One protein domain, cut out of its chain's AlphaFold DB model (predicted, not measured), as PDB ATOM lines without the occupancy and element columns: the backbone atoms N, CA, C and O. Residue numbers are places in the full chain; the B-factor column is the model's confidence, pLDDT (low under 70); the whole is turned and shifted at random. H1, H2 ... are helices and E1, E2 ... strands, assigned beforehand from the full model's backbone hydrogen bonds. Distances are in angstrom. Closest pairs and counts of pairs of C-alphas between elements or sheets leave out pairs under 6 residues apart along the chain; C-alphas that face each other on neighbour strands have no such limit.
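What this domain is: This is residues 4 to 167 of the 267 residues of an uncharacterized protein of Coprobacillus sp. CAG:235 (UniProt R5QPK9). A twisted wall of six strands has H1, H2 and H5 over one face, the sheet curling round H2, and no named helix over the other. H4 sits away from the sheet beside H1, and H3 grazes the sheet near the end of E2. The printed part has 164 residues, with five named helices and six named strands in the order H1 H2 H3 E1 H4 E2 E3 E4 E5 E6 H5. The mixed sheet runs E1 E2 E3 E4 E6 E5. The class is mixed, helices and strands, and the whole is compact, with a radius of gyration of the C-alphas of 15.8 A and spans of 43 by 42 by 29 A.

How they stand to each other: Start with H1, residues 4 to 19, whose residues 9 to 13 only just touch H4, residues 56 to 61, with 3 pairs of C-alphas within 8 A, the closest Tyr 13 and Leu 56 at 7.3 A. Its residues 12 to 15 only just touch H5, residues 156 to 165, also with 3 pairs, the closest C-alphas being those of Cys 15 and Ile 164, 6.2 A apart. Next, H2, residues 22 to 32, touches H3, residues 41 to 47, about perpendicular at 81 degrees, closest at C-alphas Ser 26 and Ile 41, 5.4 A. In the sheet, E1, residues 48 to 53, is antiparallel to E2, residues 73 to 78, with N 52 and O 74 within hydrogen-bond range at 2.7 A. E2 and E3, residues 82 to 89, form a hairpin, with N 77 and O 83 at 2.8 A. E3 is parallel to E4, residues 106 to 113, with N 86 and O 108 at 2.8 A. E4 is parallel to E6, residues 134 to 140, with N 109 and O 135 at 2.8 A. E6 and E5, residues 124 to 129, form a hairpin, with N 127 and O 136 at 2.8 A. In the five helices every O i to N i+4 pair is within hydrogen-bond range.

Where its parts are: Find C-alpha 4 at (161.159, 125.925, 213.580); from there H1 runs 22.3 A to C-alpha 19. C-alpha 82, at (191.240, 152.292, 209.876), begins E3, 23.0 A long. E4 measures 22.5 A and E6 19.5 A. H5 ends at C-alpha 165, (168.641, 138.528, 219.808).

The domain as a whole: The farthest C-alphas, of Lys 103 and Asn 148, are 46.3 A apart. The printed part has no cut. The links H4 to E2, E3 to E4 and E6 to H5 are long. Look there for pLDDT under 70: residues 61 to 70, of which 61 belongs to H4, 90 to 104 and 142 to 154.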
ATOM      1  N   ILE A   4     160.589 125.029 212.552       78.19
ATOM      2  CA  ILE A   4     161.159 125.925 213.580       78.19
ATOM      3  C   ILE A   4     162.593 126.346 213.241       78.19
ATOM      4  O   ILE A   4     162.977 127.489 213.468       78.19
ATOM      5  N   GLN A   5     163.408 125.429 212.715       78.12
ATOM      6  CA  GLN A   5     164.812 125.708 212.420       78.12
ATOM      7  C   GLN A   5     164.953 126.731 211.289       78.12
ATOM      8  O   GLN A   5     165.849 127.569 211.341       78.12
ATOM      9  N   ASN A   6     164.056 126.690 210.301       78.31
ATOM     10  CA  ASN A   6     164.030 127.670 209.218       78.31
ATOM     11  C   ASN A   6     163.597 129.045 209.734       78.31
ATOM     12  O   ASN A   6     164.272 130.027 209.444       78.31
ATOM     13  N   LYS A   7     162.551 129.108 210.572       82.06
ATOM     14  CA  LYS A   7     162.128 130.358 211.226       82.06
ATOM     15  C   LYS A   7     163.257 130.971 212.059       82.06
ATOM     16  O   LYS A   7     163.504 132.162 211.937       82.06
ATOM     17  N   LYS A   8     163.993 130.163 212.836       83.19
ATOM     18  CA  LYS A   8     165.165 130.626 213.605       83.19
ATOM     19  C   LYS A   8     166.273 131.187 212.715       83.19
ATOM     20  O   LYS A   8     166.799 132.243 213.019       83.19
ATOM     21  N   ARG A   9     166.579 130.531 211.590       81.69
ATOM     22  CA  ARG A   9     167.549 131.062 210.617       81.69
ATOM     23  C   ARG A   9     167.097 132.409 210.047       81.69
ATOM     24  O   ARG A   9     167.889 133.337 210.015       81.69
ATOM     25  N   MET A  10     165.838 132.525 209.626       84.56
ATOM     26  CA  MET A  10     165.299 133.797 209.124       84.56
ATOM     27  C   MET A  10     165.327 134.885 210.193       84.56
ATOM     28  O   MET A  10     165.707 136.012 209.904       84.56
ATOM     29  N   TYR A  11     165.000 134.527 211.433       87.88
ATOM     30  CA  TYR A  11     165.091 135.423 212.575       87.88
ATOM     31  C   TYR A  11     166.520 135.946 212.776       87.88
ATOM     32  O   TYR A  11     166.715 137.155 212.830       87.88
ATOM     33  N   ASP A  12     167.515 135.054 212.803       86.44
ATOM     34  CA  ASP A  12     168.929 135.426 212.936       86.44
ATOM     35  C   ASP A  12     169.371 136.384 211.809       86.44
ATOM     36  O   ASP A  12     170.034 137.386 212.070       86.44
ATOM     37  N   TYR A  13     168.943 136.137 210.565       86.62
ATOM     38  CA  TYR A  13     169.215 137.031 209.434       86.62
ATOM     39  C   TYR A  13     168.564 138.416 209.607       86.62
ATOM     40  O   TYR A  13     169.196 139.440 209.346       86.62
ATOM     41  N   CYS A  14     167.321 138.478 210.093       89.06
ATOM     42  CA  CYS A  14     166.679 139.752 210.417       89.06
ATOM     43  C   CYS A  14     167.436 140.504 211.522       89.06
ATOM     44  O   CYS A  14     167.627 141.714 211.399       89.06
ATOM     45  N   CYS A  15     167.937 139.809 212.550       91.00
ATOM     46  CA  CYS A  15     168.793 140.424 213.567       91.00
ATOM     47  C   CYS A  15     170.049 141.044 212.942       91.00
ATOM     48  O   CYS A  15     170.375 142.181 213.270       91.00
ATOM     49  N   GLN A  16     170.722 140.348 212.015       90.94
ATOM     50  CA  GLN A  16     171.888 140.894 211.301       90.94
ATOM     51  C   GLN A  16     171.543 142.182 210.548       90.94
ATOM     52  O   GLN A  16     172.294 143.151 210.633       90.94
ATOM     53  N   ARG A  17     170.401 142.207 209.847       90.94
ATOM     54  CA  ARG A  17     169.941 143.382 209.090       90.94
ATOM     55  C   ARG A  17     169.608 144.580 209.973       90.94
ATOM     56  O   ARG A  17     169.896 145.709 209.595       90.94
ATOM     57  N   ILE A  18     169.020 144.332 211.138       92.88
ATOM     58  CA  ILE A  18     168.757 145.377 212.128       92.88
ATOM     59  C   ILE A  18     170.095 145.885 212.675       92.88
ATOM     60  O   ILE A  18     170.389 147.070 212.569       92.88
ATOM     61  N   ILE A  19     170.952 144.987 213.171       93.75
ATOM     62  CA  ILE A  19     172.238 145.329 213.799       93.75
ATOM     63  C   ILE A  19     173.184 146.048 212.836       93.75
ATOM     64  O   ILE A  19     173.938 146.905 213.281       93.75
ATOM     65  N   CYS A  20     173.149 145.742 211.536       93.00
ATOM     66  CA  CYS A  20     173.992 146.415 210.550       93.00
ATOM     67  C   CYS A  20     173.522 147.834 210.199       93.00
ATOM     68  O   CYS A  20     174.199 148.520 209.432       93.00
ATOM     69  N   HIS A  21     172.384 148.286 210.727       93.75
ATOM     70  CA  HIS A  21     171.950 149.665 210.570       93.75
ATOM     71  C   HIS A  21     172.915 150.617 211.290       93.75
ATOM     72  O   HIS A  21     173.316 150.366 212.428       93.75
ATOM     73  N   LYS A  22     173.280 151.733 210.641       93.00
ATOM     74  CA  LYS A  22     174.332 152.643 211.126       93.00
ATOM     75  C   LYS A  22     174.093 153.154 212.540       93.00
ATOM     76  O   LYS A  22     175.043 153.233 213.307       93.00
ATOM     77  N   GLU A  23     172.855 153.473 212.892       92.75
ATOM     78  CA  GLU A  23     172.501 153.930 214.242       92.75
ATOM     79  C   GLU A  23     172.835 152.878 215.314       92.75
ATOM     80  O   GLU A  23     173.465 153.194 216.322       92.75
ATOM     81  N   ILE A  24     172.489 151.610 215.067       94.19
ATOM     82  CA  ILE A  24     172.757 150.511 216.004       94.19
ATOM     83  C   ILE A  24     174.248 150.190 216.035       94.19
ATOM     84  O   ILE A  24     174.821 150.060 217.116       94.19
ATOM     85  N   LEU A  25     174.898 150.118 214.869       95.56
ATOM     86  CA  LEU A  25     176.350 149.951 214.803       95.56
ATOM     87  C   LEU A  25     177.064 151.056 215.572       95.56
ATOM     88  O   LEU A  25     177.969 150.757 216.335       95.56
ATOM     89  N   SER A  26     176.648 152.310 215.415       95.25
ATOM     90  CA  SER A  26     177.293 153.446 216.077       95.25
ATOM     91  C   SER A  26     177.217 153.331 217.593       95.25
ATOM     92  O   SER A  26     178.213 153.544 218.271       95.25
ATOM     93  N   ARG A  27     176.070 152.895 218.115       94.81
ATOM     94  CA  ARG A  27     175.869 152.602 219.536       94.81
ATOM     95  C   ARG A  27     176.747 151.448 220.039       94.81
ATOM     96  O   ARG A  27     177.382 151.570 221.079       94.81
ATOM     97  N   ILE A  28     176.832 150.346 219.287       95.19
ATOM     98  CA  ILE A  28     177.730 149.218 219.612       95.19
ATOM     99  C   ILE A  28     179.195 149.679 219.613       95.19
ATOM    100  O   ILE A  28     179.967 149.302 220.492       95.19
ATOM    101  N   ILE A  29     179.582 150.486 218.627       95.69
ATOM    102  CA  ILE A  29     180.940 151.010 218.480       95.69
ATOM    103  C   ILE A  29     181.277 151.952 219.633       95.69
ATOM    104  O   ILE A  29     182.340 151.805 220.224       95.69
ATOM    105  N   GLN A  30     180.371 152.862 219.992       95.12
ATOM    106  CA  GLN A  30     180.543 153.769 221.126       95.12
ATOM    107  C   GLN A  30     180.816 153.003 222.426       95.12
ATOM    108  O   GLN A  30     181.685 153.394 223.197       95.12
ATOM    109  N   GLU A  31     180.111 151.893 222.650       93.62
ATOM    110  CA  GLU A  31     180.253 151.103 223.872       93.62
ATOM    111  C   GLU A  31     181.557 150.283 223.908       93.62
ATOM    112  O   GLU A  31     182.258 150.257 224.921       93.62
ATOM    113  N   TYR A  32     181.897 149.601 222.807       93.12
ATOM    114  CA  TYR A  32     182.933 148.556 222.808       93.12
ATOM    115  C   TYR A  32     184.228 148.914 222.071       93.12
ATOM    116  O   TYR A  32     185.185 148.139 222.126       93.12
ATOM    117  N   VAL A  33     184.289 150.051 221.375       93.38
ATOM    118  CA  VAL A  33     185.508 150.529 220.710       93.38
ATOM    119  C   VAL A  33     186.048 151.738 221.456       93.38
ATOM    120  O   VAL A  33     185.433 152.801 221.485       93.38
ATOM    121  N   GLU A  34     187.231 151.573 222.044       92.50
ATOM    122  CA  GLU A  34     187.850 152.566 222.931       92.50
ATOM    123  C   GLU A  34     187.987 153.950 222.278       92.50
ATOM    124  O   GLU A  34     187.731 154.966 222.922       92.50
ATOM    125  N   GLU A  35     188.319 154.007 220.987       94.31
ATOM    126  CA  GLU A  35     188.466 155.257 220.236       94.31
ATOM    127  C   GLU A  35     187.163 156.031 220.055       94.31
ATOM    128  O   GLU A  35     187.197 157.243 219.855       94.31
ATOM    129  N   ALA A  36     186.027 155.341 220.117       94.69
ATOM    130  CA  ALA A  36     184.719 155.922 219.867       94.69
ATOM    131  C   ALA A  36     183.959 156.280 221.150       94.69
ATOM    132  O   ALA A  36     182.939 156.960 221.066       94.69
ATOM    133  N   LYS A  37     184.449 155.889 222.337       93.25
ATOM    134  CA  LYS A  37     183.731 156.060 223.617       93.25
ATOM    135  C   LYS A  37     183.280 157.487 223.921       93.25
ATOM    136  O   LYS A  37     182.273 157.679 224.592       93.25
ATOM    137  N   LYS A  38     184.039 158.487 223.465       94.31
ATOM    138  CA  LYS A  38     183.748 159.915 223.698       94.31
ATOM    139  C   LYS A  38     183.029 160.594 222.531       94.31
ATOM    140  O   LYS A  38     182.697 161.768 222.646       94.31
ATOM    141  N   MET A  39     182.845 159.892 221.416       96.12
ATOM    142  CA  MET A  39     182.192 160.424 220.223       96.12
ATOM    143  C   MET A  39     180.675 160.302 220.348       96.12
ATOM    144  O   MET A  39     180.171 159.415 221.037       96.12
ATOM    145  N   THR A  40     179.940 161.159 219.648       95.81
ATOM    146  CA  THR A  40     178.481 161.039 219.526       95.81
ATOM    147  C   THR A  40     178.091 159.962 218.512       95.81
ATOM    148  O   THR A  40     178.888 159.542 217.667       95.81
ATOM    149  N   ILE A  41     176.834 159.514 218.559       94.00
ATOM    150  CA  ILE A  41     176.300 158.530 217.608       94.00
ATOM    151  C   ILE A  41     176.365 159.063 216.170       94.00
ATOM    152  O   ILE A  41     176.711 158.324 215.247       94.00
ATOM    153  N   GLU A  42     176.087 160.351 215.971       94.62
ATOM    154  CA  GLU A  42     176.126 161.017 214.671       94.62
ATOM    155  C   GLU A  42     177.548 161.102 214.112       94.62
ATOM    156  O   GLU A  42     177.754 160.879 212.916       94.62
ATOM    157  N   GLU A  43     178.534 161.405 214.960       96.31
ATOM    158  CA  GLU A  43     179.948 161.408 214.579       96.31
ATOM    159  C   GLU A  43     180.386 160.009 214.157       96.31
ATOM    160  O   GLU A  43     180.895 159.826 213.049       96.31
ATOM    161  N   ILE A  44     180.115 159.001 214.989       97.00
ATOM    162  CA  ILE A  44     180.478 157.614 214.695       97.00
ATOM    163  C   ILE A  44     179.843 157.167 213.369       97.00
ATOM    164  O   ILE A  44     180.532 156.639 212.495       97.00
ATOM    165  N   SER A  45     178.556 157.452 213.159       94.88
ATOM    166  CA  SER A  45     177.808 157.078 211.949       94.88
ATOM    167  C   SER A  45     178.427 157.610 210.645       94.88
ATOM    168  O   SER A  45     178.415 156.918 209.612       94.88
ATOM    169  N   LYS A  46     179.015 158.816 210.681       95.88
ATOM    170  CA  LYS A  46     179.731 159.423 209.540       95.88
ATOM    171  C   LYS A  46     181.034 158.694 209.214       95.88
ATOM    172  O   LYS A  46     181.397 158.599 208.045       95.88
ATOM    173  N   HIS A  47     181.702 158.146 210.224       95.81
ATOM    174  CA  HIS A  47     182.974 157.435 210.087       95.81
ATOM    175  C   HIS A  47     182.815 155.934 209.776       95.81
ATOM    176  O   HIS A  47     183.793 155.282 209.401       95.81
ATOM    177  N   ILE A  48     181.604 155.372 209.884       95.25
ATOM    178  CA  ILE A  48     181.310 153.994 209.458       95.25
ATOM    179  C   ILE A  48     181.212 153.911 207.930       95.25
ATOM    180  O   ILE A  48     180.370 154.559 207.297       95.25
ATOM    181  N   TYR A  49     181.995 153.003 207.349       92.00
ATOM    182  CA  TYR A  49     181.984 152.676 205.927       92.00
ATOM    183  C   TYR A  49     182.165 151.168 205.685       92.00
ATOM    184  O   TYR A  49     182.584 150.405 206.557       92.00
ATOM    185  N   GLY A  50     181.812 150.708 204.480       86.94
ATOM    186  CA  GLY A  50     182.068 149.329 204.052       86.94
ATOM    187  C   GLY A  50     181.396 148.251 204.912       86.94
ATOM    188  O   GLY A  50     182.033 147.243 205.224       86.94
ATOM    189  N   ILE A  51     180.133 148.457 205.300       92.56
ATOM    190  CA  ILE A  51     179.330 147.462 206.024       92.56
ATOM    191  C   ILE A  51     179.098 146.249 205.112       92.56
ATOM    192  O   ILE A  51     178.657 146.389 203.973       92.56
ATOM    193  N   LYS A  52     179.410 145.051 205.607       89.12
ATOM    194  CA  LYS A  52     179.253 143.774 204.909       89.12
ATOM    195  C   LYS A  52     178.462 142.804 205.776       89.12
ATOM    196  O   LYS A  52     178.869 142.493 206.896       89.12
ATOM    197  N   ILE A  53     177.386 142.285 205.200       87.19
ATOM    198  CA  ILE A  53     176.595 141.157 205.699       87.19
ATOM    199  C   ILE A  53     176.451 140.135 204.568       87.19
ATOM    200  O   ILE A  53     176.621 140.485 203.399       87.19
ATOM    201  N   SER A  54     176.177 138.872 204.896       80.38
ATOM    202  CA  SER A  54     175.887 137.871 203.855       80.38
ATOM    203  C   SER A  54     174.530 138.172 203.214       80.38
ATOM    204  O   SER A  54     173.628 138.649 203.900       80.38
ATOM    205  N   SER A  55     174.353 137.876 201.923       81.12
ATOM    206  CA  SER A  55     173.016 137.908 201.315       81.12
ATOM    207  C   SER A  55     172.114 136.832 201.936       81.12
ATOM    208  O   SER A  55     172.602 135.864 202.525       81.12
ATOM    209  N   LEU A  56     170.792 136.969 201.788       77.06
ATOM    210  CA  LEU A  56     169.845 135.956 202.266       77.06
ATOM    211  C   LEU A  56     170.137 134.576 201.656       77.06
ATOM    212  O   LEU A  56     170.123 133.568 202.361       77.06
ATOM    213  N   GLU A  57     170.446 134.533 200.361       74.50
ATOM    214  CA  GLU A  57     170.813 133.302 199.664       74.50
ATOM    215  C   GLU A  57     172.110 132.711 200.214       74.50
ATOM    216  O   GLU A  57     172.141 131.530 200.551       74.50
ATOM    217  N   GLU A  58     173.160 133.517 200.401       74.94
ATOM    218  CA  GLU A  58     174.402 133.057 201.035       74.94
ATOM    219  C   GLU A  58     174.155 132.528 202.453       74.94
ATOM    220  O   GLU A  58     174.731 131.515 202.859       74.94
ATOM    221  N   TYR A  59     173.287 133.192 203.214       73.25
ATOM    222  CA  TYR A  59     172.948 132.803 204.576       73.25
ATOM    223  C   TYR A  59     172.183 131.468 204.617       73.25
ATOM    224  O   TYR A  59     172.487 130.603 205.439       73.25
ATOM    225  N   ILE A  60     171.237 131.248 203.696       70.25
ATOM    226  CA  ILE A  60     170.454 130.005 203.594       70.25
ATOM    227  C   ILE A  60     171.290 128.848 203.025       70.25
ATOM    228  O   ILE A  60     171.229 127.730 203.551       70.25
ATOM    229  N   TYR A  61     172.042 129.105 201.951       66.69
ATOM    230  CA  TYR A  61     172.731 128.099 201.137       66.69
ATOM    231  C   TYR A  61     174.200 127.897 201.486       66.69
ATOM    232  O   TYR A  61     174.851 127.062 200.851       66.69
ATOM    233  N   SER A  62     174.730 128.580 202.503       61.88
ATOM    234  CA  SER A  62     176.029 128.244 203.095       61.88
ATOM    235  C   SER A  62     175.990 126.821 203.682       61.88
ATOM    236  O   SER A  62     175.795 126.572 204.870       61.88
ATOM    237  N   LYS A  63     176.147 125.825 202.802       44.56
ATOM    238  CA  LYS A  63     176.347 124.410 203.115       44.56
ATOM    239  C   LYS A  63     177.475 124.311 204.133       44.56
ATOM    240  O   LYS A  63     178.586 124.673 203.777       44.56
ATOM    241  N   LYS A  64     177.216 123.751 205.324       44.41
ATOM    242  CA  LYS A  64     178.190 123.008 206.160       44.41
ATOM    243  C   LYS A  64     179.612 123.614 206.322       44.41
ATOM    244  O   LYS A  64     180.531 122.871 206.636       44.41
ATOM    245  N   ARG A  65     179.834 124.912 206.119       43.50
ATOM    246  CA  ARG A  65     181.149 125.544 206.293       43.50
ATOM    247  C   ARG A  65     181.227 126.063 207.714       43.50
ATOM    248  O   ARG A  65     180.249 126.631 208.193       43.50
ATOM    249  N   ASP A  66     182.346 125.778 208.370       44.81
ATOM    250  CA  ASP A  66     182.614 126.062 209.775       44.81
ATOM    251  C   ASP A  66     181.933 127.345 210.246       44.81
ATOM    252  O   ASP A  66     182.326 128.455 209.884       44.81
ATOM    253  N   LYS A  67     180.915 127.184 211.101       47.47
ATOM    254  CA  LYS A  67     180.267 128.289 211.827       47.47
ATOM    255  C   LYS A  67     181.265 129.159 212.603       47.47
ATOM    256  O   LYS A  67     180.889 130.212 213.097       47.47
ATOM    257  N   ASN A  68     182.511 128.714 212.720       47.16
ATOM    258  CA  ASN A  68     183.532 129.342 213.530       47.16
ATOM    259  C   ASN A  68     184.186 130.560 212.843       47.16
ATOM    260  O   ASN A  68     184.744 131.392 213.551       47.16
ATOM    261  N   ASN A  69     184.092 130.724 211.508       49.84
ATOM    262  CA  ASN A  69     185.042 131.604 210.792       49.84
ATOM    263  C   ASN A  69     184.443 132.759 209.962       49.84
ATOM    264  O   ASN A  69     185.204 133.592 209.463       49.84
ATOM    265  N   LYS A  70     183.115 132.867 209.789       67.19
ATOM    266  CA  LYS A  70     182.494 133.999 209.060       67.19
ATOM    267  C   LYS A  70     181.693 134.860 210.039       67.19
ATOM    268  O   LYS A  70     180.663 134.423 210.528       67.19
ATOM    269  N   GLN A  71     182.180 136.071 210.321       71.38
ATOM    270  CA  GLN A  71     181.439 137.057 211.120       71.38
ATOM    271  C   GLN A  71     180.091 137.410 210.478       71.38
ATOM    272  O   GLN A  71     179.999 137.509 209.250       71.38
ATOM    273  N   ASP A  72     179.082 137.628 211.318       82.81
ATOM    274  CA  ASP A  72     177.713 137.948 210.912       82.81
ATOM    275  C   ASP A  72     177.609 139.356 210.320       82.81
ATOM    276  O   ASP A  72     176.987 139.558 209.278       82.81
ATOM    277  N   VAL A  73     178.280 140.319 210.955       85.94
ATOM    278  CA  VAL A  73     178.401 141.694 210.462       85.94
ATOM    279  C   VAL A  73     179.868 142.099 210.499       85.94
ATOM    280  O   VAL A  73     180.569 141.885 211.488       85.94
ATOM    281  N   ARG A  74     180.357 142.693 209.411       89.56
ATOM    282  CA  ARG A  74     181.665 143.352 209.365       89.56
ATOM    283  C   ARG A  74     181.477 144.801 208.960       89.56
ATOM    284  O   ARG A  74     180.821 145.059 207.958       89.56
ATOM    285  N   CYS A  75     182.098 145.733 209.663       92.44
ATOM    286  CA  CYS A  75     182.189 147.119 209.214       92.44
ATOM    287  C   CYS A  75     183.608 147.659 209.389       92.44
ATOM    288  O   CYS A  75     184.441 147.062 210.080       92.44
ATOM    289  N   TYR A  76     183.880 148.768 208.711       90.81
ATOM    290  CA  TYR A  76     185.109 149.529 208.868       90.81
ATOM    291  C   TYR A  76     184.763 150.906 209.419       90.81
ATOM    292  O   TYR A  76     183.743 151.502 209.068       90.81
ATOM    293  N   PHE A  77     185.616 151.394 210.302       92.38
ATOM    294  CA  PHE A  77     185.444 152.645 211.012       92.38
ATOM    295  C   PHE A  77     186.706 153.480 210.802       92.38
ATOM    296  O   PHE A  77     187.794 153.069 211.205       92.38
ATOM    297  N   ASN A  78     186.582 154.587 210.060       89.69
ATOM    298  CA  ASN A  78     187.730 155.388 209.633       89.69
ATOM    299  C   ASN A  78     187.943 156.577 210.567       89.69
ATOM    300  O   ASN A  78     187.169 157.532 210.511       89.69
ATOM    301  N   LEU A  79     189.006 156.547 211.366       87.12
ATOM    302  CA  LEU A  79     189.468 157.689 212.159       87.12
ATOM    303  C   LEU A  79     190.867 158.113 211.682       87.12
ATOM    304  O   LEU A  79     191.114 158.196 210.480       87.12
ATOM    305  N   LYS A  80     191.798 158.374 212.610       84.38
ATOM    306  CA  LYS A  80     193.230 158.539 212.301       84.38
ATOM    307  C   LYS A  80     193.856 157.242 211.781       84.38
ATOM    308  O   LYS A  80     194.841 157.280 211.053       84.38
ATOM    309  N   GLU A  81     193.268 156.108 212.148       83.88
ATOM    310  CA  GLU A  81     193.560 154.789 211.603       83.88
ATOM    311  C   GLU A  81     192.258 154.103 211.168       83.88
ATOM    312  O   GLU A  81     191.165 154.452 211.625       83.88
ATOM    313  N   CYS A  82     192.372 153.123 210.271       85.56
ATOM    314  CA  CYS A  82     191.240 152.292 209.876       85.56
ATOM    315  C   CYS A  82     191.076 151.145 210.880       85.56
ATOM    316  O   CYS A  82     191.972 150.313 211.053       85.56
ATOM    317  N   ILE A  83     189.904 151.104 211.515       90.50
ATOM    318  CA  ILE A  83     189.518 150.095 212.498       90.50
ATOM    319  C   ILE A  83     188.528 149.134 211.834       90.50
ATOM    320  O   ILE A  83     187.494 149.545 211.304       90.50
ATOM    321  N   GLN A  84     188.827 147.839 211.856       90.62
ATOM    322  CA  GLN A  84     187.907 146.794 211.409       90.62
ATOM    323  C   GLN A  84     187.127 146.244 212.601       90.62
ATOM    324  O   GLN A  84     187.714 145.869 213.612       90.62
ATOM    325  N   ILE A  85     185.813 146.104 212.454       91.56
ATOM    326  CA  ILE A  85     184.936 145.608 213.516       91.56
ATOM    327  C   ILE A  85     184.181 144.394 212.984       91.56
ATOM    328  O   ILE A  85     183.463 144.468 211.985       91.56
ATOM    329  N   ASN A  86     184.392 143.252 213.630       90.19
ATOM    330  CA  ASN A  86     183.749 141.982 213.327       90.19
ATOM    331  C   ASN A  86     182.771 141.649 214.455       90.19
ATOM    332  O   ASN A  86     183.191 141.453 215.594       90.19
ATOM    333  N   ILE A  87     181.485 141.554 214.134       90.19
ATOM    334  CA  ILE A  87     180.425 141.205 215.076       90.19
ATOM    335  C   ILE A  87     179.966 139.782 214.787       90.19
ATOM    336  O   ILE A  87     179.674 139.427 213.642       90.19
ATOM    337  N   TYR A  88     179.886 138.990 215.847       87.25
ATOM    338  CA  TYR A  88     179.420 137.619 215.817       87.25
ATOM    339  C   TYR A  88     178.220 137.473 216.749       87.25
ATOM    340  O   TYR A  88     178.276 137.892 217.905       87.25
ATOM    341  N   LEU A  89     177.140 136.886 216.252       84.94
ATOM    342  CA  LEU A  89     175.852 136.790 216.921       84.94
ATOM    343  C   LEU A  89     175.511 135.329 217.210       84.94
ATOM    344  O   LEU A  89     175.794 134.437 216.414       84.94
ATOM    345  N   ASN A  90     174.828 135.083 218.330       68.19
ATOM    346  CA  ASN A  90     174.209 133.790 218.643       68.19
ATOM    347  C   ASN A  90     175.169 132.584 218.573       68.19
ATOM    348  O   ASN A  90     174.760 131.473 218.221       68.19
ATOM    349  N   LEU A  91     176.441 132.791 218.924       61.78
ATOM    350  CA  LEU A  91     177.459 131.747 218.850       61.78
ATOM    351  C   LEU A  91     177.485 130.834 220.081       61.78
ATOM    352  O   LEU A  91     177.429 131.300 221.218       61.78
ATOM    353  N   ASP A  92     177.705 129.543 219.819       51.19
ATOM    354  CA  ASP A  92     178.434 128.648 220.720       51.19
ATOM    355  C   ASP A  92     179.924 128.884 220.395       51.19
ATOM    356  O   ASP A  92     180.456 128.305 219.446       51.19
ATOM    357  N   TYR A  93     180.557 129.859 221.055       48.28
ATOM    358  CA  TYR A  93     181.918 130.303 220.730       48.28
ATOM    359  C   TYR A  93     182.907 129.124 220.700       48.28
ATOM    360  O   TYR A  93     183.024 128.380 221.672       48.28
ATOM    361  N   LYS A  94     183.657 128.983 219.601       50.50
ATOM    362  CA  LYS A  94     184.867 128.156 219.537       50.50
ATOM    363  C   LYS A  94     186.025 129.050 219.136       50.50
ATOM    364  O   LYS A  94     185.931 129.789 218.159       50.50
ATOM    365  N   GLU A  95     187.084 129.016 219.934       46.81
ATOM    366  CA  GLU A  95     188.285 129.802 219.695       46.81
ATOM    367  C   GLU A  95     188.942 129.351 218.390       46.81
ATOM    368  O   GLU A  95     189.311 128.188 218.240       46.81
ATOM    369  N   ASP A  96     189.045 130.265 217.428       50.22
ATOM    370  CA  ASP A  96     189.758 130.005 216.185       50.22
ATOM    371  C   ASP A  96     191.243 130.345 216.379       50.22
ATOM    372  O   ASP A  96     191.603 131.485 216.696       50.22
ATOM    373  N   ALA A  97     192.104 129.337 216.219       46.41
ATOM    374  CA  ALA A  97     193.554 129.460 216.355       46.41
ATOM    375  C   ALA A  97     194.195 130.179 215.150       46.41
ATOM    376  O   ALA A  97     195.330 130.651 215.233       46.41
ATOM    377  N   HIS A  98     193.473 130.309 214.031       49.09
ATOM    378  CA  HIS A  98     193.996 130.895 212.799       49.09
ATOM    379  C   HIS A  98     193.666 132.381 212.662       49.09
ATOM    380  O   HIS A  98     192.920 132.834 211.794       49.09
ATOM    381  N   VAL A  99     194.314 133.184 213.499       50.09
ATOM    382  CA  VAL A  99     194.318 134.635 213.337       50.09
ATOM    383  C   VAL A  99     195.354 135.007 212.274       50.09
ATOM    384  O   VAL A  99     196.556 135.060 212.533       50.09
ATOM    385  N   ASN A 100     194.888 135.241 211.045       47.75
ATOM    386  CA  ASN A 100     195.731 135.683 209.933       47.75
ATOM    387  C   ASN A 100     196.507 136.958 210.312       47.75
ATOM    388  O   ASN A 100     195.906 138.016 210.504       47.75
ATOM    389  N   LYS A 101     197.845 136.871 210.357       46.34
ATOM    390  CA  LYS A 101     198.761 138.020 210.463       46.34
ATOM    391  C   LYS A 101     198.455 139.028 209.347       46.34
ATOM    392  O   LYS A 101     198.905 138.864 208.216       46.34
ATOM    393  N   ARG A 102     197.710 140.092 209.649       51.75
ATOM    394  CA  ARG A 102     197.550 141.255 208.763       51.75
ATOM    395  C   ARG A 102     198.026 142.499 209.501       51.75
ATOM    396  O   ARG A 102     197.313 143.044 210.328       51.75
ATOM    397  N   LYS A 103     199.235 142.954 209.171       53.06
ATOM    398  CA  LYS A 103     199.939 144.091 209.797       53.06
ATOM    399  C   LYS A 103     199.337 145.488 209.504       53.06
ATOM    400  O   LYS A 103     200.086 146.453 209.524       53.06
ATOM    401  N   LYS A 104     198.049 145.634 209.153       62.19
ATOM    402  CA  LYS A 104     197.555 146.910 208.580       62.19
ATOM    403  C   LYS A 104     196.442 147.644 209.332       62.19
ATOM    404  O   LYS A 104     196.332 148.843 209.124       62.19
ATOM    405  N   HIS A 105     195.650 146.986 210.181       73.38
ATOM    406  CA  HIS A 105     194.490 147.619 210.829       73.38
ATOM    407  C   HIS A 105     194.326 147.146 212.268       73.38
ATOM    408  O   HIS A 105     194.618 145.986 212.566       73.38
ATOM    409  N   LYS A 106     193.797 148.016 213.128       87.31
ATOM    410  CA  LYS A 106     193.259 147.617 214.428       87.31
ATOM    411  C   LYS A 106     191.978 146.819 214.220       87.31
ATOM    412  O   LYS A 106     191.145 147.199 213.394       87.31
ATOM    413  N   VAL A 107     191.814 145.704 214.928       88.06
ATOM    414  CA  VAL A 107     190.667 144.807 214.732       88.06
ATOM    415  C   VAL A 107     189.945 144.535 216.046       88.06
ATOM    416  O   VAL A 107     190.527 143.990 216.981       88.06
ATOM    417  N   TYR A 108     188.647 144.823 216.072       91.69
ATOM    418  CA  TYR A 108     187.736 144.456 217.150       91.69
ATOM    419  C   TYR A 108     186.911 143.229 216.750       91.69
ATOM    420  O   TYR A 108     186.311 143.184 215.676       91.69
ATOM    421  N   HIS A 109     186.871 142.223 217.617       89.56
ATOM    422  CA  HIS A 109     185.995 141.062 217.514       89.56
ATOM    423  C   HIS A 109     184.999 141.085 218.673       89.56
ATOM    424  O   HIS A 109     185.390 140.886 219.821       89.56
ATOM    425  N   LEU A 110     183.724 141.310 218.369       91.88
ATOM    426  CA  LEU A 110     182.639 141.403 219.343       91.88
ATOM    427  C   LEU A 110     181.765 140.149 219.242       91.88
ATOM    428  O   LEU A 110     181.067 139.951 218.248       91.88
ATOM    429  N   TYR A 111     181.825 139.289 220.253       88.69
ATOM    430  CA  TYR A 111     181.097 138.022 220.307       88.69
ATOM    431  C   TYR A 111     179.889 138.151 221.235       88.69
ATOM    432  O   TYR A 111     180.055 138.131 222.449       88.69
ATOM    433  N   PHE A 112     178.680 138.232 220.682       88.06
ATOM    434  CA  PHE A 112     177.428 138.227 221.441       88.06
ATOM    435  C   PHE A 112     176.930 136.787 221.640       88.06
ATOM    436  O   PHE A 112     176.410 136.145 220.721       88.06
ATOM    437  N   ILE A 113     177.112 136.262 222.851       85.31
ATOM    438  CA  ILE A 113     176.909 134.856 223.215       85.31
ATOM    439  C   ILE A 113     175.579 134.709 223.950       85.31
ATOM    440  O   ILE A 113     175.434 135.195 225.069       85.31
ATOM    441  N   THR A 114     174.621 133.987 223.354       79.00
ATOM    442  CA  THR A 114     173.245 133.911 223.887       79.00
ATOM    443  C   THR A 114     172.836 132.603 224.556       79.00
ATOM    444  O   THR A 114     171.658 132.377 224.874       79.00
ATOM    445  N   ARG A 115     173.808 131.707 224.757       71.94
ATOM    446  CA  ARG A 115     173.599 130.338 225.259       71.94
ATOM    447  C   ARG A 115     174.636 129.880 226.283       71.94
ATOM    448  O   ARG A 115     174.815 128.678 226.455       71.94
ATOM    449  N   SER A 116     175.303 130.811 226.958       72.69
ATOM    450  CA  SER A 116     176.257 130.440 228.002       72.69
ATOM    451  C   SER A 116     175.558 129.756 229.176       72.69
ATOM    452  O   SER A 116     174.461 130.149 229.571       72.69
ATOM    453  N   LEU A 117     176.192 128.701 229.685       71.50
ATOM    454  CA  LEU A 117     175.856 128.063 230.961       71.50
ATOM    455  C   LEU A 117     176.863 128.437 232.059       71.50
ATOM    456  O   LEU A 117     176.646 128.087 233.212       71.50
ATOM    457  N   GLU A 118     177.955 129.105 231.684       73.94
ATOM    458  CA  GLU A 118     179.114 129.371 232.543       73.94
ATOM    459  C   GLU A 118     179.136 130.803 233.081       73.94
ATOM    460  O   GLU A 118     179.727 131.056 234.123       73.94
ATOM    461  N   TYR A 119     178.513 131.741 232.363       76.88
ATOM    462  CA  TYR A 119     178.591 133.172 232.647       76.88
ATOM    463  C   TYR A 119     177.207 133.805 232.631       76.88
ATOM    464  O   TYR A 119     176.387 133.480 231.764       76.88
ATOM    465  N   ASP A 120     177.003 134.739 233.556       76.06
ATOM    466  CA  ASP A 120     175.763 135.488 233.722       76.06
ATOM    467  C   ASP A 120     175.592 136.592 232.670       76.06
ATOM    468  O   ASP A 120     176.546 137.049 232.025       76.06
ATOM    469  N   ASP A 121     174.351 137.050 232.524       76.75
ATOM    470  CA  ASP A 121     173.964 138.111 231.597       76.75
ATOM    471  C   ASP A 121     174.681 139.420 231.896       76.75
ATOM    472  O   ASP A 121     174.682 139.904 233.021       76.75
ATOM    473  N   GLY A 122     175.215 140.055 230.856       76.81
ATOM    474  CA  GLY A 122     175.966 141.304 230.961       76.81
ATOM    475  C   GLY A 122     177.446 141.120 231.273       76.81
ATOM    476  O   GLY A 122     178.182 142.100 231.222       76.81
ATOM    477  N   THR A 123     177.912 139.891 231.516       84.19
ATOM    478  CA  THR A 123     179.350 139.619 231.622       84.19
ATOM    479  C   THR A 123     180.041 140.004 230.313       84.19
ATOM    480  O   THR A 123     179.619 139.593 229.226       84.19
ATOM    481  N   VAL A 124     181.125 140.777 230.408       87.81
ATOM    482  CA  VAL A 124     181.978 141.141 229.271       87.81
ATOM    483  C   VAL A 124     183.414 140.749 229.594       87.81
ATOM    484  O   VAL A 124     184.024 141.305 230.502       87.81
ATOM    485  N   LEU A 125     183.966 139.796 228.844       88.75
ATOM    486  CA  LEU A 125     185.371 139.402 228.954       88.75
ATOM    487  C   LEU A 125     186.166 140.014 227.806       88.75
ATOM    488  O   LEU A 125     185.825 139.815 226.639       88.75
ATOM    489  N   MET A 126     187.245 140.718 228.138       89.38
ATOM    490  CA  MET A 126     188.128 141.354 227.166       89.38
ATOM    491  C   MET A 126     189.477 140.633 227.108       89.38
ATOM    492  O   MET A 126     190.099 140.367 228.133       89.38
ATOM    493  N   ASN A 127     189.949 140.347 225.896       88.75
ATOM    494  CA  ASN A 127     191.289 139.833 225.635       88.75
ATOM    495  C   ASN A 127     191.960 140.682 224.549       88.75
ATOM    496  O   ASN A 127     191.393 140.879 223.472       88.75
ATOM    497  N   ILE A 128     193.160 141.183 224.836       86.56
ATOM    498  CA  ILE A 128     193.927 142.040 223.929       86.56
ATOM    499  C   ILE A 128     195.174 141.284 223.481       86.56
ATOM    500  O   ILE A 128     195.953 140.804 224.302       86.56
ATOM    501  N   ASN A 129     195.387 141.218 222.171       83.50
ATOM    502  CA  ASN A 129     196.643 140.792 221.575       83.50
ATOM    503  C   ASN A 129     197.325 142.010 220.943       83.50
ATOM    504  O   ASN A 129     197.087 142.338 219.777       83.50
ATOM    505  N   SER A 130     198.179 142.673 221.725       81.06
ATOM    506  CA  SER A 130     198.867 143.904 221.315       81.06
ATOM    507  C   SER A 130     199.818 143.692 220.134       81.06
ATOM    508  O   SER A 130     199.976 144.589 219.315       81.06
ATOM    509  N   GLN A 131     200.407 142.498 219.988       78.19
ATOM    510  CA  GLN A 131     201.296 142.177 218.862       78.19
ATOM    511  C   GLN A 131     200.552 142.141 217.520       78.19
ATOM    512  O   GLN A 131     201.136 142.428 216.476       78.19
ATOM    513  N   LEU A 132     199.271 141.764 217.542       76.38
ATOM    514  CA  LEU A 132     198.424 141.664 216.355       76.38
ATOM    515  C   LEU A 132     197.423 142.820 216.224       76.38
ATOM    516  O   LEU A 132     196.676 142.846 215.251       76.38
ATOM    517  N   ASN A 133     197.411 143.762 217.173       84.25
ATOM    518  CA  ASN A 133     196.437 144.852 217.276       84.25
ATOM    519  C   ASN A 133     194.973 144.356 217.286       84.25
ATOM    520  O   ASN A 133     194.098 144.899 216.605       84.25
ATOM    521  N   ILE A 134     194.726 143.268 218.027       84.94
ATOM    522  CA  ILE A 134     193.429 142.584 218.090       84.94
ATOM    523  C   ILE A 134     192.816 142.712 219.475       84.94
ATOM    524  O   ILE A 134     193.437 142.368 220.478       84.94
ATOM    525  N   TYR A 135     191.552 143.117 219.494       90.50
ATOM    526  CA  TYR A 135     190.733 143.290 220.682       90.50
ATOM    527  C   TYR A 135     189.547 142.338 220.582       90.50
ATOM    528  O   TYR A 135     188.748 142.423 219.651       90.50
ATOM    529  N   LYS A 136     189.439 141.389 221.509       89.62
ATOM    530  CA  LYS A 136     188.356 140.402 221.555       89.62
ATOM    531  C   LYS A 136     187.469 140.686 222.761       89.62
ATOM    532  O   LYS A 136     187.954 140.659 223.886       89.62
ATOM    533  N   TYR A 137     186.177 140.880 222.521       90.38
ATOM    534  CA  TYR A 137     185.148 141.034 223.546       90.38
ATOM    535  C   TYR A 137     184.191 139.849 223.467       90.38
ATOM    536  O   TYR A 137     183.566 139.624 222.430       90.38
ATOM    537  N   ARG A 138     184.066 139.084 224.552       88.81
ATOM    538  CA  ARG A 138     183.033 138.054 224.720       88.81
ATOM    539  C   ARG A 138     181.938 138.634 225.606       88.81
ATOM    540  O   ARG A 138     182.189 138.921 226.770       88.81
ATOM    541  N   ILE A 139     180.766 138.850 225.025       88.56
ATOM    542  CA  ILE A 139     179.635 139.571 225.606       88.56
ATOM    543  C   ILE A 139     178.496 138.573 225.807       88.56
ATOM    544  O   ILE A 139     177.947 138.043 224.839       88.56
ATOM    545  N   TYR A 140     178.145 138.295 227.056       85.12
ATOM    546  CA  TYR A 140     177.194 137.244 227.411       85.12
ATOM    547  C   TYR A 140     175.785 137.821 227.612       85.12
ATOM    548  O   TYR A 140     175.597 138.755 228.386       85.12
ATOM    549  N   ILE A 141     174.793 137.292 226.884       82.19
ATOM    550  CA  ILE A 141     173.403 137.782 226.883       82.19
ATOM    551  C   ILE A 141     172.407 136.614 226.803       82.19
ATOM    552  O   ILE A 141     172.123 136.112 225.723       82.19
ATOM    553  N   SER A 142     171.794 136.180 227.896       68.62
ATOM    554  CA  SER A 142     170.865 135.046 227.891       68.62
ATOM    555  C   SER A 142     169.592 135.325 227.103       68.62
ATOM    556  O   SER A 142     168.928 136.354 227.219       68.62
ATOM    557  N   ASN A 143     169.160 134.293 226.379       60.00
ATOM    558  CA  ASN A 143     167.814 134.202 225.808       60.00
ATOM    559  C   ASN A 143     166.715 133.942 226.860       60.00
ATOM    560  O   ASN A 143     165.554 133.740 226.495       60.00
ATOM    561  N   ARG A 144     167.061 133.851 228.151       55.16
ATOM    562  CA  ARG A 144     166.118 133.622 229.260       55.16
ATOM    563  C   ARG A 144     165.920 134.835 230.155       55.16
ATOM    564  O   ARG A 144     165.232 134.676 231.161       55.16
ATOM    565  N   TYR A 145     166.513 135.978 229.815       54.78
ATOM    566  CA  TYR A 145     166.396 137.212 230.583       54.78
ATOM    567  C   TYR A 145     164.954 137.415 231.056       54.78
ATOM    568  O   TYR A 145     164.010 137.504 230.262       54.78
ATOM    569  N   ARG A 146     164.780 137.408 232.376       51.78
ATOM    570  CA  ARG A 146     163.522 137.759 233.022       51.78
ATOM    571  C   ARG A 146     163.695 139.189 233.477       51.78
ATOM    572  O   ARG A 146     164.614 139.475 234.230       51.78
ATOM    573  N   SER A 147     162.809 140.072 233.037       51.66
ATOM    574  CA  SER A 147     162.793 141.495 233.389       51.66
ATOM    575  C   SER A 147     162.442 141.760 234.865       51.66
ATOM    576  O   SER A 147     161.775 142.748 235.162       51.66
ATOM    577  N   ASN A 148     162.808 140.863 235.784       45.22
ATOM    578  CA  ASN A 148     162.715 141.119 237.210       45.22
ATOM    579  C   ASN A 148     163.906 142.001 237.608       45.22
ATOM    580  O   ASN A 148     164.976 141.903 237.017       45.22
ATOM    581  N   ASN A 149     163.679 142.879 238.583       45.12
ATOM    582  CA  ASN A 149     164.495 144.025 239.019       45.12
ATOM    583  C   ASN A 149     165.989 143.781 239.362       45.12
ATOM    584  O   ASN A 149     166.629 144.678 239.908       45.12
ATOM    585  N   GLU A 150     166.561 142.620 239.056       43.41
ATOM    586  CA  GLU A 150     167.957 142.250 239.324       43.41
ATOM    587  C   GLU A 150     168.944 142.791 238.270       43.41
ATOM    588  O   GLU A 150     170.133 142.905 238.543       43.41
ATOM    589  N   CYS A 151     168.474 143.232 237.098       47.41
ATOM    590  CA  CYS A 151     169.325 143.809 236.043       47.41
ATOM    591  C   CYS A 151     169.389 145.344 236.073       47.41
ATOM    592  O   CYS A 151     169.168 146.017 235.069       47.41
ATOM    593  N   LYS A 152     169.707 145.930 237.233       45.28
ATOM    594  CA  LYS A 152     170.069 147.361 237.330       45.28
ATOM    595  C   LYS A 152     171.514 147.656 236.875       45.28
ATOM    596  O   LYS A 152     171.966 148.784 237.027       45.28
ATOM    597  N   GLN A 153     172.240 146.665 236.346       51.88
ATOM    598  CA  GLN A 153     173.674 146.761 236.031       51.88
ATOM    599  C   GLN A 153     173.998 146.806 234.526       51.88
ATOM    600  O   GLN A 153     175.162 146.947 234.160       51.88
ATOM    601  N   HIS A 154     173.005 146.697 233.639       63.81
ATOM    602  CA  HIS A 154     173.245 146.599 232.195       63.81
ATOM    603  C   HIS A 154     173.197 147.970 231.526       63.81
ATOM    604  O   HIS A 154     172.254 148.734 231.725       63.81
ATOM    605  N   ASN A 155     174.188 148.258 230.680       77.75
ATOM    606  CA  ASN A 155     174.133 149.420 229.800       77.75
ATOM    607  C   ASN A 155     172.970 149.284 228.786       77.75
ATOM    608  O   ASN A 155     172.409 148.201 228.551       77.75
ATOM    609  N   GLU A 156     172.590 150.403 228.173       85.62
ATOM    610  CA  GLU A 156     171.467 150.453 227.230       85.62
ATOM    611  C   GLU A 156     171.671 149.523 226.023       85.62
ATOM    612  O   GLU A 156     170.712 148.938 225.516       85.62
ATOM    613  N   ILE A 157     172.922 149.333 225.593       88.75
ATOM    614  CA  ILE A 157     173.266 148.553 224.399       88.75
ATOM    615  C   ILE A 157     173.109 147.059 224.638       88.75
ATOM    616  O   ILE A 157     172.531 146.369 223.804       88.75
ATOM    617  N   LEU A 158     173.542 146.554 225.788       87.25
ATOM    618  CA  LEU A 158     173.314 145.174 226.204       87.25
ATOM    619  C   LEU A 158     171.819 144.868 226.274       87.25
ATOM    620  O   LEU A 158     171.377 143.830 225.778       87.25
ATOM    621  N   THR A 159     171.035 145.799 226.820       86.38
ATOM    622  CA  THR A 159     169.576 145.666 226.913       86.38
ATOM    623  C   THR A 159     168.928 145.619 225.526       86.38
ATOM    624  O   THR A 159     168.109 144.743 225.237       86.38
ATOM    625  N   LEU A 160     169.337 146.512 224.624       90.12
ATOM    626  CA  LEU A 160     168.882 146.518 223.239       90.12
ATOM    627  C   LEU A 160     169.269 145.224 222.501       90.12
ATOM    628  O   LEU A 160     168.425 144.606 221.851       90.12
ATOM    629  N   MET A 161     170.521 144.780 222.628       90.12
ATOM    630  CA  MET A 161     171.015 143.551 222.001       90.12
ATOM    631  C   MET A 161     170.289 142.314 222.535       90.12
ATOM    632  O   MET A 161     169.963 141.419 221.755       90.12
ATOM    633  N   HIS A 162     169.948 142.288 223.824       86.12
ATOM    634  CA  HIS A 162     169.085 141.260 224.396       86.12
ATOM    635  C   HIS A 162     167.721 141.218 223.699       86.12
ATOM    636  O   HIS A 162     167.297 140.163 223.209       86.12
ATOM    637  N   PHE A 163     167.053 142.371 223.589       88.81
ATOM    638  CA  PHE A 163     165.767 142.440 222.906       88.81
ATOM    639  C   PHE A 163     165.876 142.071 221.435       88.81
ATOM    640  O   PHE A 163     164.974 141.409 220.941       88.81
ATOM    641  N   ILE A 164     166.949 142.418 220.724       91.81
ATOM    642  CA  ILE A 164     167.116 142.038 219.315       91.81
ATOM    643  C   ILE A 164     167.364 140.532 219.174       91.81
ATOM    644  O   ILE A 164     166.745 139.898 218.326       91.81
ATOM    645  N   LEU A 165     168.208 139.918 220.004       89.62
ATOM    646  CA  LEU A 165     168.641 138.528 219.808       89.62
ATOM    647  C   LEU A 165     167.680 137.475 220.394       89.62
ATOM    648  O   LEU A 165     167.687 136.325 219.950       89.62
ATOM    649  N   SER A 166     166.800 137.852 221.330       86.19
ATOM    650  CA  SER A 166     165.875 136.917 221.990       86.19
ATOM    651  C   SER A 166     164.610 136.611 221.180       86.19
ATOM    652  O   SER A 166     163.665 137.393 221.158       86.19
ATOM    653  N   TYR A 167     164.499 135.423 220.585       85.50
ATOM    654  CA  TYR A 167     163.276 134.993 219.876       85.50
ATOM    655  C   TYR A 167     162.124 134.533 220.801       85.50
ATOM    656  O   TYR A 167     161.151 133.955 220.321       85.50
TER     657      TYR A 167